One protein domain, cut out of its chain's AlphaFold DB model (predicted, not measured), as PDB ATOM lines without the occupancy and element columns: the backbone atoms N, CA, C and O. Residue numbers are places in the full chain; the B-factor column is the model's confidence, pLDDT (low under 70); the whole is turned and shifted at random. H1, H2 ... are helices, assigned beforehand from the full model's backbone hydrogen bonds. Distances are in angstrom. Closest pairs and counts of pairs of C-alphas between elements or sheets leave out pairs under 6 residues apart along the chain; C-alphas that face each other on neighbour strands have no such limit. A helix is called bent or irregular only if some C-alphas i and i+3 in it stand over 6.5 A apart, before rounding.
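This is residues 155 to 240 of the 470 residues of an uncharacterized protein of thiotrophic endosymbiont of Bathymodiolus puteoserpentis (Logatchev) (UniProt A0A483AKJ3). A compact cluster of helices is built round H3, with H1 side by side with it and running the same way, H4 folding back along another side of it in a helical hairpin, and the short H2 at its first end. The little helix H5 sits past the end of H4 and comes close to H2, while residues 173 to 184 make a long link from H1 to H2. The printed part has 86 residues with five named helices, H1 to H5 in order along the chain, and no named strand; the class is all helix. It is compact, with a radius of gyration of the C-alphas of 12.6 A, and rounded, spanning 33 by 30 by 23 A.

H3, residues 195 to 207, is the hub, touching three other helices. H1, residues 160 to 172, touches it with residues 167 to 171 alone, at a shallow tilt of 13 degrees, the same way; the closest C-alphas, of Glu 171 and Ile 202, are 6.6 A apart. H4, residues 211 to 221, touches H3 as a helical hairpin, opposite ways at a tilt of 37 degrees, only just steep; the C-alphas of Ala 207 and Phe 213 are closest, at 5.0 A. H2, residues 185 to 191, also forms a helical hairpin with H3, at a steep tilt of 40 degrees, opposite ways; the closest C-alphas, of Glu 189 and Phe 195, are 5.1 A apart. Of these 3 touching pairs 1 is at a shallow tilt, and the packing is mostly crossed, but only just. H5, residues 226 to 230, touches H4 only at the corner, with the C-alphas of Met 220 and Asn 228 closest at 4.9 A. H2 and H5 are close but not clearly touching, their closest C-alphas, of Leu 186 and Ile 227, lying 7.0 A apart. H1 and H4 are apart. In H1, H3 and H5 every O i to N i+4 pair is within hydrogen-bond range; in H2 2 of 3 are, and in H4 0 of 7, beside 7 of 8 O i to N i+3 pairs.

H3 measures 18.3 A from first to last C-alpha, beginning at C-alpha 195 (44.489, 31.477, 8.288). H1 measures 18.5 A and begins at C-alpha 160 (33.540, 33.334, 5.079). H4 measures 16.7 A and is irregular, only just: C-alphas 216 and 219 are 7.0 A apart. H2 measures 10.3 A. H5 measures 5.8 A and ends at C-alpha 230 (51.515, 38.007, 18.076).

The two C-alphas farthest apart, those of Asp 156 and Val 209, are 35.8 A apart. The printed part has no cut. The link from H1 to H2 is long; those from H2 to H3, H3 to H4 and H4 to H5 are tight. The mean pLDDT of the printed part is 87.3, and residues 231 to 237 are under 70.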
ATOM      1  N   ILE A 155      36.561  44.169  11.115       95.12
ATOM      2  CA  ILE A 155      36.506  42.785  11.615       95.12
ATOM      3  C   ILE A 155      35.071  42.248  11.711       95.12
ATOM      4  O   ILE A 155      34.822  41.116  11.305       95.12
ATOM      5  N   ASP A 156      34.135  43.088  12.158       95.44
ATOM      6  CA  ASP A 156      32.723  42.731  12.336       95.44
ATOM      7  C   ASP A 156      31.993  42.482  11.005       95.44
ATOM      8  O   ASP A 156      30.950  41.828  10.980       95.44
ATOM      9  N   ASP A 157      32.548  42.967   9.890       96.06
ATOM     10  CA  ASP A 157      31.963  42.820   8.557       96.06
ATOM     11  C   ASP A 157      32.516  41.613   7.784       96.06
ATOM     12  O   ASP A 157      31.972  41.260   6.734       96.06
ATOM     13  N   ILE A 158      33.579  40.965   8.270       97.19
ATOM     14  CA  ILE A 158      34.237  39.856   7.566       97.19
ATOM     15  C   ILE A 158      33.332  38.621   7.547       97.19
ATOM     16  O   ILE A 158      32.922  38.108   8.587       97.19
ATOM     17  N   GLN A 159      33.077  38.092   6.350       95.38
ATOM     18  CA  GLN A 159      32.333  36.853   6.133       95.38
ATOM     19  C   GLN A 159      33.241  35.745   5.570       95.38
ATOM     20  O   GLN A 159      34.313  36.002   5.023       95.38
ATOM     21  N   LEU A 160      32.784  34.486   5.612       94.62
ATOM     22  CA  LEU A 160      33.540  33.334   5.079       94.62
ATOM     23  C   LEU A 160      33.900  33.471   3.587       94.62
ATOM     24  O   LEU A 160      34.952  33.002   3.147       94.62
ATOM     25  N   LYS A 161      33.048  34.144   2.802       95.56
ATOM     26  CA  LYS A 161      33.330  34.449   1.391       95.56
ATOM     27  C   LYS A 161      34.534  35.384   1.225       95.56
ATOM     28  O   LYS A 161      35.252  35.256   0.244       95.56
ATOM     29  N   ASP A 162      34.760  36.293   2.175       96.75
ATOM     30  CA  ASP A 162      35.856  37.264   2.125       96.75
ATOM     31  C   ASP A 162      37.180  36.585   2.476       96.75
ATOM     32  O   ASP A 162      38.197  36.868   1.855       96.75
ATOM     33  N   ILE A 163      37.148  35.626   3.410       97.19
ATOM     34  CA  ILE A 163      38.284  34.744   3.707       97.19
ATOM     35  C   ILE A 163      38.664  33.930   2.466       97.19
ATOM     36  O   ILE A 163      39.828  33.914   2.075       97.19
ATOM     37  N   SER A 164      37.678  33.291   1.825       97.25
ATOM     38  CA  SER A 164      37.900  32.482   0.615       97.25
ATOM     39  C   SER A 164      38.474  33.331  -0.523       97.25
ATOM     40  O   SER A 164      39.489  32.979  -1.109       97.25
ATOM     41  N   ALA A 165      37.894  34.509  -0.764       97.12
ATOM     42  CA  ALA A 165      38.381  35.423  -1.789       97.12
ATOM     43  C   ALA A 165      39.791  35.961  -1.492       97.12
ATOM     44  O   ALA A 165      40.568  36.185  -2.418       97.12
ATOM     45  N   LEU A 166      40.152  36.160  -0.219       97.31
ATOM     46  CA  LEU A 166      41.506  36.567   0.151       97.31
ATOM     47  C   LEU A 166      42.523  35.434  -0.070       97.31
ATOM     48  O   LEU A 166      43.632  35.720  -0.519       97.31
ATOM     49  N   TYR A 167      42.154  34.169   0.170       97.81
ATOM     50  CA  TYR A 167      42.979  33.021  -0.231       97.81
ATOM     51  C   TYR A 167      43.242  33.029  -1.737       97.81
ATOM     52  O   TYR A 167      44.405  33.029  -2.143       97.81
ATOM     53  N   ASP A 168      42.188  33.121  -2.551       97.31
ATOM     54  CA  ASP A 168      42.301  33.162  -4.014       97.31
ATOM     55  C   ASP A 168      43.178  34.342  -4.465       97.31
ATOM     56  O   ASP A 168      44.048  34.213  -5.329       97.31
ATOM     57  N   LEU A 169      43.039  35.497  -3.807       96.75
ATOM     58  CA  LEU A 169      43.842  36.677  -4.102       96.75
ATOM     59  C   LEU A 169      45.338  36.438  -3.842       96.75
ATOM     60  O   LEU A 169      46.164  36.813  -4.680       96.75
ATOM     61  N   TYR A 170      45.706  35.801  -2.728       96.31
ATOM     62  CA  TYR A 170      47.092  35.402  -2.452       96.31
ATOM     63  C   TYR A 170      47.586  34.282  -3.373       96.31
ATOM     64  O   TYR A 170      48.790  34.205  -3.629       96.31
ATOM     65  N   GLU A 171      46.698  33.448  -3.901       96.19
ATOM     66  CA  GLU A 171      47.035  32.335  -4.789       96.19
ATOM     67  C   GLU A 171      47.320  32.796  -6.226       96.19
ATOM     68  O   GLU A 171      48.271  32.337  -6.864       96.19
ATOM     69  N   GLU A 172      46.550  33.764  -6.722       94.75
ATOM     70  CA  GLU A 172      46.527  34.130  -8.142       94.75
ATOM     71  C   GLU A 172      47.286  35.430  -8.449       94.75
ATOM     72  O   GLU A 172      47.853  35.598  -9.533       94.75
ATOM     73  N   SER A 173      47.363  36.365  -7.495       95.12
ATOM     74  CA  SER A 173      47.903  37.708  -7.759       95.12
ATOM     75  C   SER A 173      49.393  37.715  -8.083       95.12
ATOM     76  O   SER A 173      50.160  36.902  -7.577       95.12
ATOM     77  N   LYS A 174      49.846  38.680  -8.888       92.88
ATOM     78  CA  LYS A 174      51.282  38.917  -9.120       92.88
ATOM     79  C   LYS A 174      51.940  39.505  -7.866       92.88
ATOM     80  O   LYS A 174      51.316  40.321  -7.191       92.88
ATOM     81  N   TYR A 175      53.213  39.179  -7.620       88.88
ATOM     82  CA  TYR A 175      53.947  39.631  -6.426       88.88
ATOM     83  C   TYR A 175      53.939  41.159  -6.258       88.88
ATOM     84  O   TYR A 175      53.794  41.655  -5.151       88.88
ATOM     85  N   LYS A 176      54.007  41.924  -7.360       89.56
ATOM     86  CA  LYS A 176      53.995  43.399  -7.335       89.56
ATOM     87  C   LYS A 176      52.718  44.020  -6.746       89.56
ATOM     88  O   LYS A 176      52.672  45.229  -6.541       89.56
ATOM     89  N   TYR A 177      51.666  43.223  -6.553       90.56
ATOM     90  CA  TYR A 177      50.418  43.650  -5.919       90.56
ATOM     91  C   TYR A 177      50.321  43.237  -4.452       90.56
ATOM     92  O   TYR A 177      49.379  43.656  -3.786       90.56
ATOM     93  N   PHE A 178      51.259  42.430  -3.953       87.25
ATOM     94  CA  PHE A 178      51.275  42.030  -2.555       87.25
ATOM     95  C   PHE A 178      51.582  43.245  -1.687       87.25
ATOM     96  O   PHE A 178      52.401  44.100  -2.032       87.25
ATOM     97  N   ILE A 179      50.915  43.300  -0.542       76.31
ATOM     98  CA  ILE A 179      51.147  44.323   0.469       76.31
ATOM     99  C   ILE A 179      52.245  43.812   1.408       76.31
ATOM    100  O   ILE A 179      52.226  42.651   1.814       76.31
ATOM    101  N   GLY A 180      53.224  44.670   1.711       73.00
ATOM    102  CA  GLY A 180      54.356  44.326   2.582       73.00
ATOM    103  C   GLY A 180      53.997  44.220   4.068       73.00
ATOM    104  O   GLY A 180      54.722  43.595   4.833       73.00
ATOM    105  N   ASP A 181      52.882  44.830   4.465       81.19
ATOM    106  CA  ASP A 181      52.310  44.745   5.803       81.19
ATOM    107  C   ASP A 181      51.237  43.652   5.846       81.19
ATOM    108  O   ASP A 181      50.199  43.760   5.186       81.19
ATOM    109  N   ILE A 182      51.494  42.602   6.627       88.94
ATOM    110  CA  ILE A 182      50.555  41.500   6.849       88.94
ATOM    111  C   ILE A 182      49.947  41.482   8.261       88.94
ATOM    112  O   ILE A 182      49.252  40.525   8.603       88.94
ATOM    113  N   ASP A 183      50.109  42.543   9.067       90.69
ATOM    114  CA  ASP A 183      49.474  42.654  10.397       90.69
ATOM    115  C   ASP A 183      47.950  42.552  10.304       90.69
ATOM    116  O   ASP A 183      47.289  41.949  11.153       90.69
ATOM    117  N   TYR A 184      47.381  43.075   9.217       92.88
ATOM    118  CA  TYR A 184      45.946  43.007   8.972       92.88
ATOM    119  C   TYR A 184      45.418  41.571   8.870       92.88
ATOM    120  O   TYR A 184      44.223  41.373   9.064       92.88
ATOM    121  N   LEU A 185      46.260  40.566   8.593       93.62
ATOM    122  CA  LEU A 185      45.833  39.166   8.540       93.62
ATOM    123  C   LEU A 185      45.392  38.643   9.917       93.62
ATOM    124  O   LEU A 185      44.594  37.707   9.988       93.62
ATOM    125  N   LEU A 186      45.832  39.268  11.016       92.25
ATOM    126  CA  LEU A 186      45.467  38.862  12.378       92.25
ATOM    127  C   LEU A 186      43.958  38.954  12.647       92.25
ATOM    128  O   LEU A 186      43.417  38.147  13.407       92.25
ATOM    129  N   LYS A 187      43.245  39.878  11.990       94.25
ATOM    130  CA  LYS A 187      41.780  39.948  12.114       94.25
ATOM    131  C   LYS A 187      41.103  38.725  11.488       94.25
ATOM    132  O   LYS A 187      40.134  38.218  12.042       94.25
ATOM    133  N   TYR A 188      41.658  38.189  10.404       95.31
ATOM    134  CA  TYR A 188      41.167  36.971   9.766       95.31
ATOM    135  C   TYR A 188      41.531  35.721  10.580       95.31
ATOM    136  O   TYR A 188      40.684  34.851  10.757       95.31
ATOM    137  N   GLU A 189      42.725  35.674  11.181       92.06
ATOM    138  CA  GLU A 189      43.137  34.616  12.125       92.06
ATOM    139  C   GLU A 189      42.229  34.531  13.364       92.06
ATOM    140  O   GLU A 189      42.041  33.462  13.955       92.06
ATOM    141  N   SER A 190      41.662  35.661  13.795       91.06
ATOM    142  CA  SER A 190      40.714  35.686  14.913       91.06
ATOM    143  C   SER A 190      39.376  35.009  14.581       91.06
ATOM    144  O   SER A 190      38.728  34.483  15.484       91.06
ATOM    145  N   ILE A 191      39.010  34.964  13.293       94.19
ATOM    146  CA  ILE A 191      37.767  34.371  12.779       94.19
ATOM    147  C   ILE A 191      37.996  32.915  12.362       94.19
ATOM    148  O   ILE A 191      37.222  32.034  12.736       94.19
ATOM    149  N   GLN A 192      39.074  32.645  11.621       93.12
ATOM    150  CA  GLN A 192      39.469  31.311  11.176       93.12
ATOM    151  C   GLN A 192      40.896  31.005  11.634       93.12
ATOM    152  O   GLN A 192      41.872  31.514  11.084       93.12
ATOM    153  N   LYS A 193      41.017  30.125  12.634       89.94
ATOM    154  CA  LYS A 193      42.318  29.686  13.146       89.94
ATOM    155  C   LYS A 193      43.129  28.975  12.068       89.94
ATOM    156  O   LYS A 193      42.614  28.085  11.395       89.94
ATOM    157  N   GLY A 194      44.402  29.336  11.959       88.88
ATOM    158  CA  GLY A 194      45.321  28.814  10.950       88.88
ATOM    159  C   GLY A 194      45.390  29.644   9.670       88.88
ATOM    160  O   GLY A 194      46.315  29.423   8.893       88.88
ATOM    161  N   PHE A 195      44.511  30.632   9.482       91.88
ATOM    162  CA  PHE A 195      44.489  31.477   8.288       91.88
ATOM    163  C   PHE A 195      45.851  32.114   7.983       91.88
ATOM    164  O   PHE A 195      46.356  31.993   6.867       91.88
ATOM    165  N   VAL A 196      46.506  32.725   8.976       91.62
ATOM    166  CA  VAL A 196      47.834  33.339   8.780       91.62
ATOM    167  C   VAL A 196      48.871  32.290   8.389       91.62
ATOM    168  O   VAL A 196      49.711  32.553   7.532       91.62
ATOM    169  N   THR A 197      48.806  31.089   8.977       89.50
ATOM    170  CA  THR A 197      49.722  30.000   8.597       89.50
ATOM    171  C   THR A 197      49.561  29.664   7.122       89.50
ATOM    172  O   THR A 197      50.553  29.573   6.402       89.50
ATOM    173  N   ASP A 198      48.325  29.472   6.682       92.81
ATOM    174  CA  ASP A 198      48.034  29.038   5.324       92.81
ATOM    175  C   ASP A 198      48.472  30.105   4.311       92.81
ATOM    176  O   ASP A 198      49.113  29.778   3.314       92.81
ATOM    177  N   ILE A 199      48.235  31.392   4.600       93.75
ATOM    178  CA  ILE A 199      48.738  32.496   3.767       93.75
ATOM    179  C   ILE A 199      50.270  32.495   3.702       93.75
ATOM    180  O   ILE A 199      50.836  32.610   2.615       93.75
ATOM    181  N   VAL A 200      50.965  32.308   4.828       92.44
ATOM    182  CA  VAL A 200      52.436  32.209   4.842       92.44
ATOM    183  C   VAL A 200      52.918  31.013   4.013       92.44
ATOM    184  O   VAL A 200      53.860  31.153   3.236       92.44
ATOM    185  N   GLN A 201      52.247  29.861   4.093       93.81
ATOM    186  CA  GLN A 201      52.556  28.692   3.259       93.81
ATOM    187  C   GLN A 201      52.339  28.963   1.768       93.81
ATOM    188  O   GLN A 201      53.162  28.553   0.944       93.81
ATOM    189  N   ILE A 202      51.266  29.673   1.408       95.75
ATOM    190  CA  ILE A 202      51.024  30.118   0.032       95.75
ATOM    191  C   ILE A 202      52.182  31.001  -0.430       95.75
ATOM    192  O   ILE A 202      52.790  30.703  -1.461       95.75
ATOM    193  N   ILE A 203      52.548  32.022   0.349       94.75
ATOM    194  CA  ILE A 203      53.643  32.940   0.014       94.75
ATOM    195  C   ILE A 203      54.960  32.177  -0.167       94.75
ATOM    196  O   ILE A 203      55.613  32.350  -1.194       94.75
ATOM    197  N   ILE A 204      55.332  31.289   0.763       94.25
ATOM    198  CA  ILE A 204      56.562  30.480   0.681       94.25
ATOM    199  C   ILE A 204      56.552  29.589  -0.560       94.25
ATOM    200  O   ILE A 204      57.523  29.572  -1.317       94.25
ATOM    201  N   ARG A 205      55.459  28.860  -0.813       96.06
ATOM    202  CA  ARG A 205      55.342  27.995  -1.997       96.06
ATOM    203  C   ARG A 205      55.512  28.796  -3.284       96.06
ATOM    204  O   ARG A 205      56.201  28.334  -4.190       96.06
ATOM    205  N   ARG A 206      54.930  29.995  -3.363       95.44
ATOM    206  CA  ARG A 206      55.082  30.886  -4.523       95.44
ATOM    207  C   ARG A 206      56.493  31.477  -4.613       95.44
ATOM    208  O   ARG A 206      57.037  31.557  -5.714       95.44
ATOM    209  N   ALA A 207      57.121  31.775  -3.475       93.81
ATOM    210  CA  ALA A 207      58.499  32.255  -3.382       93.81
ATOM    211  C   ALA A 207      59.543  31.227  -3.849       93.81
ATOM    212  O   ALA A 207      60.628  31.606  -4.285       93.81
ATOM    213  N   ARG A 208      59.217  29.927  -3.825       92.00
ATOM    214  CA  ARG A 208      60.067  28.879  -4.425       92.00
ATOM    215  C   ARG A 208      60.182  29.010  -5.949       92.00
ATOM    216  O   ARG A 208      61.174  28.548  -6.498       92.00
ATOM    217  N   VAL A 209      59.193  29.615  -6.615       91.94
ATOM    218  CA  VAL A 209      59.222  29.877  -8.067       91.94
ATOM    219  C   VAL A 209      59.713  31.294  -8.366       91.94
ATOM    220  O   VAL A 209      60.558  31.469  -9.238       91.94
ATOM    221  N   PHE A 210      59.209  32.292  -7.634       91.44
ATOM    222  CA  PHE A 210      59.581  33.702  -7.783       91.44
ATOM    223  C   PHE A 210      59.913  34.307  -6.409       91.44
ATOM    224  O   PHE A 210      58.983  34.627  -5.662       91.44
ATOM    225  N   PRO A 211      61.202  34.447  -6.039       90.94
ATOM    226  CA  PRO A 211      61.624  34.881  -4.703       90.94
ATOM    227  C   PRO A 211      60.965  36.174  -4.206       90.94
ATOM    228  O   PRO A 211      60.742  36.329  -3.009       90.94
ATOM    229  N   GLU A 212      60.578  37.077  -5.105       91.38
ATOM    230  CA  GLU A 212      59.962  38.369  -4.800       91.38
ATOM    231  C   GLU A 212      58.666  38.261  -3.985       91.38
ATOM    232  O   GLU A 212      58.331  39.193  -3.253       91.38
ATOM    233  N   PHE A 213      57.954  37.129  -4.042       92.56
ATOM    234  CA  PHE A 213      56.788  36.900  -3.178       92.56
ATOM    235  C   PHE A 213      57.142  36.949  -1.689       92.56
ATOM    236  O   PHE A 213      56.326  37.401  -0.889       92.56
ATOM    237  N   ALA A 214      58.354  36.545  -1.301       92.00
ATOM    238  CA  ALA A 214      58.753  36.541   0.100       92.00
ATOM    239  C   ALA A 214      58.887  37.952   0.696       92.00
ATOM    240  O   ALA A 214      58.884  38.077   1.916       92.00
ATOM    241  N   HIS A 215      58.923  39.023  -0.112       89.19
ATOM    242  CA  HIS A 215      58.929  40.401   0.397       89.19
ATOM    243  C   HIS A 215      57.770  40.697   1.358       89.19
ATOM    244  O   HIS A 215      57.958  41.444   2.316       89.19
ATOM    245  N   SER A 216      56.591  40.096   1.160       88.62
ATOM    246  CA  SER A 216      55.451  40.300   2.065       88.62
ATOM    247  C   SER A 216      55.629  39.648   3.438       88.62
ATOM    248  O   SER A 216      54.870  39.944   4.351       88.62
ATOM    249  N   LEU A 217      56.617  38.763   3.604       89.44
ATOM    250  CA  LEU A 217      56.949  38.150   4.893       89.44
ATOM    251  C   LEU A 217      57.858  39.045   5.741       89.44
ATOM    252  O   LEU A 217      58.104  38.725   6.900       89.44
ATOM    253  N   PHE A 218      58.349  40.165   5.199       87.25
ATOM    254  CA  PHE A 218      59.261  41.060   5.910       87.25
ATOM    255  C   PHE A 218      58.707  41.504   7.266       87.25
ATOM    256  O   PHE A 218      59.434  41.472   8.261       87.25
ATOM    257  N   SER A 219      57.418  41.863   7.332       85.06
ATOM    258  CA  SER A 219      56.803  42.334   8.573       85.06
ATOM    259  C   SER A 219      56.847  41.272   9.680       85.06
ATOM    260  O   SER A 219      57.038  41.630  10.835       85.06
ATOM    261  N   MET A 220      56.835  39.970   9.353       84.56
ATOM    262  CA  MET A 220      56.954  38.882  10.343       84.56
ATOM    263  C   MET A 220      58.223  38.947  11.182       84.56
ATOM    264  O   MET A 220      58.236  38.460  12.311       84.56
ATOM    265  N   PHE A 221      59.278  39.548  10.644       82.75
ATOM    266  CA  PHE A 221      60.591  39.625  11.269       82.75
ATOM    267  C   PHE A 221      60.937  41.046  11.735       82.75
ATOM    268  O   PHE A 221      62.069  41.318  12.128       82.75
ATOM    269  N   GLN A 222      59.964  41.963  11.705       81.62
ATOM    270  CA  GLN A 222      60.109  43.324  12.212       81.62
ATOM    271  C   GLN A 222      59.558  43.428  13.641       81.62
ATOM    272  O   GLN A 222      58.344  43.306  13.816       81.62
ATOM    273  N   PRO A 223      60.391  43.742  14.656       79.44
ATOM    274  CA  PRO A 223      59.962  43.793  16.060       79.44
ATOM    275  C   PRO A 223      58.823  44.776  16.368       79.44
ATOM    276  O   PRO A 223      58.141  44.655  17.384       79.44
ATOM    277  N   SER A 224      58.636  45.797  15.529       81.56
ATOM    278  CA  SER A 224      57.591  46.809  15.706       81.56
ATOM    279  C   SER A 224      56.189  46.316  15.343       81.56
ATOM    280  O   SER A 224      55.220  46.903  15.826       81.56
ATOM    281  N   THR A 225      56.081  45.269  14.526       85.12
ATOM    282  CA  THR A 225      54.817  44.817  13.931       85.12
ATOM    283  C   THR A 225      53.994  43.984  14.903       85.12
ATOM    284  O   THR A 225      54.533  43.268  15.755       85.12
ATOM    285  N   GLU A 226      52.674  44.073  14.791       85.94
ATOM    286  CA  GLU A 226      51.766  43.274  15.611       85.94
ATOM    287  C   GLU A 226      51.841  41.805  15.234       85.94
ATOM    288  O   GLU A 226      51.753  40.953  16.120       85.94
ATOM    289  N   ILE A 227      52.071  41.487  13.956       83.69
ATOM    290  CA  ILE A 227      52.274  40.112  13.545       83.69
ATOM    291  C   ILE A 227      53.524  39.565  14.225       83.69
ATOM    292  O   ILE A 227      53.388  38.541  14.856       83.69
ATOM    293  N   ASN A 228      54.682  40.234  14.271       82.94
ATOM    294  CA  ASN A 228      55.845  39.711  15.008       82.94
ATOM    295  C   ASN A 228      55.560  39.498  16.510       82.94
ATOM    296  O   ASN A 228      55.891  38.445  17.050       82.94
ATOM    297  N   LYS A 229      54.883  40.452  17.171       79.44
ATOM    298  CA  LYS A 229      54.518  40.354  18.602       79.44
ATOM    299  C   LYS A 229      53.518  39.233  18.888       79.44
ATOM    300  O   LYS A 229      53.577  38.598  19.938       79.44
ATOM    301  N   THR A 230      52.581  39.017  17.969       70.75
ATOM    302  CA  THR A 230      51.515  38.007  18.076       70.75
ATOM    303  C   THR A 230      51.989  36.648  17.560       70.75
ATOM    304  O   THR A 230      51.527  35.603  18.021       70.75
ATOM    305  N   LEU A 231      52.975  36.646  16.661       61.78
ATOM    306  CA  LEU A 231      53.761  35.507  16.201       61.78
ATOM    307  C   LEU A 231      54.778  35.141  17.282       61.78
ATOM    308  O   LEU A 231      55.975  35.009  17.044       61.78
ATOM    309  N   ASN A 232      54.255  34.737  18.433       55.56
ATOM    310  CA  ASN A 232      54.786  33.553  19.081       55.56
ATOM    311  C   ASN A 232      54.544  32.338  18.153       55.56
ATOM    312  O   ASN A 232      53.816  31.405  18.489       55.56
ATOM    313  N   LEU A 233      55.178  32.313  16.972       54.31
ATOM    314  CA  LEU A 233      55.352  31.096  16.165       54.31
ATOM    315  C   LEU A 233      56.062  30.010  16.984       54.31
ATOM    316  O   LEU A 233      55.852  28.820  16.763       54.31
ATOM    317  N   VAL A 234      56.780  30.456  18.016       46.88
ATOM    318  CA  VAL A 234      57.347  29.673  19.108       46.88
ATOM    319  C   VAL A 234      56.289  28.947  19.964       46.88
ATOM    320  O   VAL A 234      56.564  27.892  20.525       46.88
ATOM    321  N   SER A 235      55.046  29.439  20.033       42.75
ATOM    322  CA  SER A 235      53.949  28.824  20.806       42.75
ATOM    323  C   SER A 235      52.950  28.014  19.969       42.75
ATOM    324  O   SER A 235      52.136  27.295  20.542       42.75
ATOM    325  N   LEU A 236      52.995  28.093  18.633       51.16
ATOM    326  CA  LEU A 236      52.050  27.399  17.738       51.16
ATOM    327  C   LEU A 236      52.589  26.086  17.144       51.16
ATOM    328  O   LEU A 236      51.918  25.471  16.319       51.16
ATOM    329  N   GLY A 237      53.783  25.636  17.548       58.62
ATOM    330  CA  GLY A 237      54.335  24.339  17.132       58.62
ATOM    331  C   GLY A 237      54.687  24.238  15.640       58.62
ATOM    332  O   GLY A 237      54.829  23.132  15.124       58.62
ATOM    333  N   LYS A 238      54.825  25.371  14.935       72.00
ATOM    334  CA  LYS A 238      55.133  25.435  13.492       72.00
ATOM    335  C   LYS A 238      56.498  26.080  13.220       72.00
ATOM    336  O   LYS A 238      56.622  26.904  12.318       72.00
ATOM    337  N   PHE A 239      57.521  25.696  13.984       79.25
ATOM    338  CA  PHE A 239      58.894  26.201  13.834       79.25
ATOM    339  C   PHE A 239      59.447  26.036  12.415       79.25
ATOM    340  O   PHE A 239      59.977  26.990  11.860       79.25
ATOM    341  N   ASN A 240      59.189  24.893  11.775       85.56
ATOM    342  CA  ASN A 240      59.605  24.652  10.389       85.56
ATOM    343  C   ASN A 240      59.085  25.726   9.416       85.56
ATOM    344  O   ASN A 240      59.773  26.092   8.472       85.56
TER     345      ASN A 240